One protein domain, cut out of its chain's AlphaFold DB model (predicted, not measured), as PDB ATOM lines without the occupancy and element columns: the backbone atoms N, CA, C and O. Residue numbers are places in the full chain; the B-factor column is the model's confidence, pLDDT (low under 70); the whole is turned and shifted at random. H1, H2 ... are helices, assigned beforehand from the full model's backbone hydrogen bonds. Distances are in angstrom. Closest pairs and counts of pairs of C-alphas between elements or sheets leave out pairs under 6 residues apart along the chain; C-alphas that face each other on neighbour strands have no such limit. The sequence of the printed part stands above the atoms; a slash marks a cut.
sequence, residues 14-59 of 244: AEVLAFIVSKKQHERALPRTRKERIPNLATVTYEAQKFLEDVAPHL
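What this domain is: This is residues 14 to 59 of the 244 residues of the protein "DNA-directed RNA polymerase III subunit RPC9" of Cyprideis torosa (UniProt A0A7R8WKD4). Two helices, H1 and H2, make a helical hairpin that is nearer at the end with the chain's printed ends and opens toward the other, where a long loop joins them. Residues 28 to 34 stick out there, while the first and last printed C-alphas come within 5.5 A of each other. The printed part has 46 residues with two named helices, H1 then H2, and no named strand; the class is all helix. It is only just loose, close to compact, with a radius of gyration of the C-alphas of 11.7 A and spans of 37 by 18 by 12 A.

How they stand to each other: Begin with H1, residues 14 to 29, the longest helix. With residues 17 to 21 alone it touches H2, residues 41 to 55; look at Leu 17 and Gln 49, whose C-alphas are the closest, 6.3 A apart. The two helices form a hairpin, running opposite ways at a steep tilt of 41 degrees. In H1 and H2 every O i to N i+4 pair is within hydrogen-bond range.

Where its parts are: Find C-alpha 14 at (23.957, 34.098, -21.438); from there H1 runs 22.7 A to C-alpha 29. H2 begins at C-alpha 41, at (5.871, 42.048, -22.813), and runs 21.0 A to C-alpha 55 at (21.520, 32.525, -33.041).

The domain as a whole: The C-alphas of Thr 33 and His 58 are the two farthest apart, 36.7 A. The link from H1 to H2, 11 residues, is long. The printed part has no cut, and no printed residue has a pLDDT under 70.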
ATOM      1  N   ALA A  14      24.212  35.154 -22.418       91.81
ATOM      2  CA  ALA A  14      23.957  34.098 -21.438       91.81
ATOM      3  C   ALA A  14      23.166  34.604 -20.217       91.81
ATOM      4  O   ALA A  14      22.173  33.991 -19.816       91.81
ATOM      5  N   GLU A  15      23.563  35.738 -19.630       92.62
ATOM      6  CA  GLU A  15      22.864  36.336 -18.484       92.62
ATOM      7  C   GLU A  15      21.455  36.795 -18.863       92.62
ATOM      8  O   GLU A  15      20.503  36.584 -18.105       92.62
ATOM      9  N   VAL A  16      21.307  37.394 -20.048       94.12
ATOM     10  CA  VAL A  16      20.008  37.832 -20.568       94.12
ATOM     11  C   VAL A  16      19.083  36.632 -20.772       94.12
ATOM     12  O   VAL A  16      17.934  36.663 -20.320       94.12
ATOM     13  N   LEU A  17      19.576  35.549 -21.379       93.38
ATOM     14  CA  LEU A  17      18.804  34.324 -21.575       93.38
ATOM     15  C   LEU A  17      18.392  33.702 -20.232       93.38
ATOM     16  O   LEU A  17      17.210  33.409 -20.022       93.38
ATOM     17  N   ALA A  18      19.329  33.568 -19.289       92.56
ATOM     18  CA  ALA A  18      19.062  33.041 -17.951       92.56
ATOM     19  C   ALA A  18      18.015  33.882 -17.201       92.56
ATOM     20  O   ALA A  18      17.110  33.337 -16.553       92.56
ATOM     21  N   PHE A  19      18.086  35.210 -17.327       94.38
ATOM     22  CA  PHE A  19      17.112  36.128 -16.749       94.38
ATOM     23  C   PHE A  19      15.720  35.952 -17.366       94.38
ATOM     24  O   PHE A  19      14.737  35.828 -16.632       94.38
ATOM     25  N   ILE A  20      15.620  35.892 -18.698       94.44
ATOM     26  CA  ILE A  20      14.346  35.707 -19.404       94.44
ATOM     27  C   ILE A  20      13.684  34.386 -18.995       94.44
ATOM     28  O   ILE A  20      12.494  34.360 -18.660       94.44
ATOM     29  N   VAL A  21      14.455  33.296 -18.954       93.06
ATOM     30  CA  VAL A  21      13.965  31.976 -18.534       93.06
ATOM     31  C   VAL A  21      13.458  32.022 -17.091       93.06
ATOM     32  O   VAL A  21      12.334  31.586 -16.819       93.06
ATOM     33  N   SER A  22      14.229  32.617 -16.179       94.38
ATOM     34  CA  SER A  22      13.859  32.756 -14.764       94.38
ATOM     35  C   SER A  22      12.594  33.597 -14.580       94.38
ATOM     36  O   SER A  22      11.675  33.208 -13.853       94.38
ATOM     37  N   LYS A  23      12.484  34.721 -15.299       92.88
ATOM     38  CA  LYS A  23      11.309  35.601 -15.266       92.88
ATOM     39  C   LYS A  23      10.053  34.877 -15.745       92.88
ATOM     40  O   LYS A  23       9.017  34.930 -15.084       92.88
ATOM     41  N   LYS A  24      10.149  34.130 -16.845       91.44
ATOM     42  CA  LYS A  24       9.042  33.341 -17.404       91.44
ATOM     43  C   LYS A  24       8.581  32.238 -16.448       91.44
ATOM     44  O   LYS A  24       7.380  31.995 -16.325       91.44
ATOM     45  N   GLN A  25       9.507  31.570 -15.757       91.44
ATOM     46  CA  GLN A  25       9.174  30.578 -14.726       91.44
ATOM     47  C   GLN A  25       8.453  31.223 -13.537       91.44
ATOM     48  O   GLN A  25       7.402  30.733 -13.116       91.44
ATOM     49  N   HIS A  26       8.954  32.360 -13.055       91.06
ATOM     50  CA  HIS A  26       8.323  33.117 -11.978       91.06
ATOM     51  C   HIS A  26       6.902  33.578 -12.353       91.06
ATOM     52  O   HIS A  26       5.948  33.346 -11.612       91.06
ATOM     53  N   GLU A  27       6.711  34.135 -13.553       89.12
ATOM     54  CA  GLU A  27       5.392  34.541 -14.056       89.12
ATOM     55  C   GLU A  27       4.413  33.369 -14.215       89.12
ATOM     56  O   GLU A  27       3.194  33.537 -14.071       89.12
ATOM     57  N   ARG A  28       4.912  32.165 -14.518       87.81
ATOM     58  CA  ARG A  28       4.099  30.941 -14.569       87.81
ATOM     59  C   ARG A  28       3.658  30.494 -13.176       87.81
ATOM     60  O   ARG A  28       2.508  30.079 -13.047       87.81
ATOM     61  N   ALA A  29       4.521  30.631 -12.170       90.69
ATOM     62  CA  ALA A  29       4.229  30.281 -10.779       90.69
ATOM     63  C   ALA A  29       3.263  31.264 -10.089       90.69
ATOM     64  O   ALA A  29       2.546  30.884  -9.162       90.69
ATOM     65  N   LEU A  30       3.206  32.522 -10.539       90.06
ATOM     66  CA  LEU A  30       2.316  33.525  -9.955       90.06
ATOM     67  C   LEU A  30       0.825  33.243 -10.239       90.06
ATOM     68  O   LEU A  30       0.445  32.900 -11.365       90.06
ATOM     69  N   PRO A  31      -0.071  33.473  -9.257       89.31
ATOM     70  CA  PRO A  31      -1.508  33.400  -9.482       89.31
ATOM     71  C   PRO A  31      -1.964  34.512 -10.433       89.31
ATOM     72  O   PRO A  31      -1.397  35.603 -10.445       89.31
ATOM     73  N   ARG A  32      -3.040  34.268 -11.195       84.00
ATOM     74  CA  ARG A  32      -3.577  35.214 -12.201       84.00
ATOM     75  C   ARG A  32      -3.827  36.630 -11.665       84.00
ATOM     76  O   ARG A  32      -3.734  37.577 -12.436       84.00
ATOM     77  N   THR A  33      -4.133  36.770 -10.378       86.50
ATOM     78  CA  THR A  33      -4.366  38.056  -9.702       86.50
ATOM     79  C   THR A  33      -3.099  38.886  -9.495       86.50
ATOM     80  O   THR A  33      -3.199  40.099  -9.367       86.50
ATOM     81  N   ARG A  34      -1.918  38.253  -9.473       84.50
ATOM     82  CA  ARG A  34      -0.609  38.901  -9.285       84.50
ATOM     83  C   ARG A  34       0.219  38.996 -10.566       84.50
ATOM     84  O   ARG A  34       1.352  39.454 -10.513       84.50
ATOM     85  N   LYS A  35      -0.315  38.554 -11.708       83.62
ATOM     86  CA  LYS A  35       0.390  38.687 -12.986       83.62
ATOM     87  C   LYS A  35       0.312  40.124 -13.469       83.62
ATOM     88  O   LYS A  35      -0.784  40.658 -13.653       83.62
ATOM     89  N   GLU A  36       1.474  40.714 -13.706       80.38
ATOM     90  CA  GLU A  36       1.579  42.009 -14.363       80.38
ATOM     91  C   GLU A  36       0.986  41.914 -15.771       80.38
ATOM     92  O   GLU A  36       1.296  41.006 -16.544       80.38
ATOM     93  N   ARG A  37       0.087  42.842 -16.104       79.75
ATOM     94  CA  ARG A  37      -0.520  42.936 -17.435       79.75
ATOM     95  C   ARG A  37       0.146  44.055 -18.212       79.75
ATOM     96  O   ARG A  37      -0.457  45.092 -18.465       79.75
ATOM     97  N   ILE A  38       1.410  43.839 -18.552       86.12
ATOM     98  CA  ILE A  38       2.152  44.754 -19.412       86.12
ATOM     99  C   ILE A  38       1.863  44.352 -20.866       86.12
ATOM    100  O   ILE A  38       2.103  43.196 -21.230       86.12
ATOM    101  N   PRO A  39       1.316  45.257 -21.701       88.12
ATOM    102  CA  PRO A  39       1.063  44.950 -23.104       88.12
ATOM    103  C   PRO A  39       2.382  44.636 -23.818       88.12
ATOM    104  O   PRO A  39       3.416  45.222 -23.511       88.12
ATOM    105  N   ASN A  40       2.345  43.702 -24.767       91.56
ATOM    106  CA  ASN A  40       3.473  43.282 -25.613       91.56
ATOM    107  C   ASN A  40       4.676  42.637 -24.894       91.56
ATOM    108  O   ASN A  40       5.522  42.059 -25.572       91.56
ATOM    109  N   LEU A  41       4.750  42.644 -23.555       91.88
ATOM    110  CA  LEU A  41       5.871  42.048 -22.813       91.88
ATOM    111  C   LEU A  41       6.047  40.560 -23.135       91.88
ATOM    112  O   LEU A  41       7.169  40.101 -23.323       91.88
ATOM    113  N   ALA A  42       4.943  39.818 -23.242       90.06
ATOM    114  CA  ALA A  42       4.979  38.402 -23.594       90.06
ATOM    115  C   ALA A  42       5.586  38.164 -24.988       90.06
ATOM    116  O   ALA A  42       6.366  37.229 -25.157       90.06
ATOM    117  N   THR A  43       5.264  39.027 -25.957       93.81
ATOM    118  CA  THR A  43       5.793  38.962 -27.325       93.81
ATOM    119  C   THR A  43       7.288  39.249 -27.338       93.81
ATOM    120  O   THR A  43       8.053  38.404 -27.785       93.81
ATOM    121  N   VAL A  44       7.714  40.371 -26.745       95.06
ATOM    122  CA  VAL A  44       9.135  40.760 -26.691       95.06
ATOM    123  C   VAL A  44       9.966  39.702 -25.966       95.06
ATOM    124  O   VAL A  44      11.037  39.332 -26.430       95.06
ATOM    125  N   THR A  45       9.458  39.165 -24.854       93.75
ATOM    126  CA  THR A  45      10.153  38.118 -24.088       93.75
ATOM    127  C   THR A  45      10.305  36.836 -24.906       93.75
ATOM    128  O   THR A  45      11.352  36.197 -24.858       93.75
ATOM    129  N   TYR A  46       9.271  36.450 -25.658       93.81
ATOM    130  CA  TYR A  46       9.306  35.261 -26.506       93.81
ATOM    131  C   TYR A  46      10.243  35.430 -27.705       93.81
ATOM    132  O   TYR A  46      11.053  34.544 -27.959       93.81
ATOM    133  N   GLU A  47      10.158  36.554 -28.413       95.81
ATOM    134  CA  GLU A  47      11.014  36.855 -29.564       95.81
ATOM    135  C   GLU A  47      12.482  36.964 -29.156       95.81
ATOM    136  O   GLU A  47      13.328  36.361 -29.807       95.81
ATOM    137  N   ALA A  48      12.780  37.649 -28.047       95.00
ATOM    138  CA  ALA A  48      14.140  37.761 -27.525       95.00
ATOM    139  C   ALA A  48      14.703  36.398 -27.104       95.00
ATOM    140  O   ALA A  48      15.822  36.059 -27.474       95.00
ATOM    141  N   GLN A  49      13.921  35.591 -26.374       94.31
ATOM    142  CA  GLN A  49      14.340  34.238 -26.005       94.31
ATOM    143  C   GLN A  49      14.625  33.396 -27.251       94.31
ATOM    144  O   GLN A  49      15.669  32.758 -27.331       94.31
ATOM    145  N   LYS A  50      13.703  33.410 -28.218       93.94
ATOM    146  CA  LYS A  50      13.827  32.628 -29.444       93.94
ATOM    147  C   LYS A  50      15.044  33.060 -30.261       93.94
ATOM    148  O   LYS A  50      15.800  32.213 -30.701       93.94
ATOM    149  N   PHE A  51      15.256  34.365 -30.421       94.31
ATOM    150  CA  PHE A  51      16.419  34.899 -31.124       94.31
ATOM    151  C   PHE A  51      17.733  34.409 -30.505       94.31
ATOM    152  O   PHE A  51      18.606  33.943 -31.228       94.31
ATOM    153  N   LEU A  52      17.856  34.458 -29.174       92.69
ATOM    154  CA  LEU A  52      19.054  33.984 -28.474       92.69
ATOM    155  C   LEU A  52      19.245  32.466 -28.604       92.69
ATOM    156  O   LEU A  52      20.368  32.002 -28.771       92.69
ATOM    157  N   GLU A  53      18.156  31.693 -28.555       89.88
ATOM    158  CA  GLU A  53      18.190  30.236 -28.733       89.88
ATOM    159  C   GLU A  53      18.542  29.818 -30.171       89.88
ATOM    160  O   GLU A  53      19.207  28.797 -30.339       89.88
ATOM    161  N   ASP A  54      18.117  30.594 -31.176       88.56
ATOM    162  CA  ASP A  54      18.358  30.328 -32.600       88.56
ATOM    163  C   ASP A  54      19.772  30.766 -33.034       88.56
ATOM    164  O   ASP A  54      20.442  30.049 -33.772       88.56
ATOM    165  N   VAL A  55      20.236  31.943 -32.597       83.88
ATOM    166  CA  VAL A  55      21.520  32.525 -33.041       83.88
ATOM    167  C   VAL A  55      22.715  31.948 -32.284       83.88
ATOM    168  O   VAL A  55      23.805  31.844 -32.843       83.88
ATOM    169  N   ALA A  56      22.535  31.578 -31.016       82.56
ATOM    170  CA  ALA A  56      23.633  31.185 -30.142       82.56
ATOM    171  C   ALA A  56      23.259  29.945 -29.305       82.56
ATOM    172  O   ALA A  56      23.082  30.030 -28.085       82.56
ATOM    173  N   PRO A  57      23.162  28.754 -29.933       81.56
ATOM    174  CA  PRO A  57      22.760  27.520 -29.248       81.56
ATOM    175  C   PRO A  57      23.711  27.153 -28.095       81.56
ATOM    176  O   PRO A  57      23.274  26.691 -27.037       81.56
ATOM    177  N   HIS A  58      24.993  27.500 -28.245       82.88
ATOM    178  CA  HIS A  58      26.045  27.300 -27.251       82.88
ATOM    179  C   HIS A  58      25.762  27.957 -25.886       82.88
ATOM    180  O   HIS A  58      26.276  27.490 -24.867       82.88
ATOM    181  N   LEU A  59      24.913  28.993 -25.820       84.69
ATOM    182  CA  LEU A  59      24.562  29.671 -24.565       84.69
ATOM    183  C   LEU A  59      23.872  28.742 -23.557       84.69
ATOM    184  O   LEU A  59      23.975  28.964 -22.353       84.69
TER     185      LEU A  59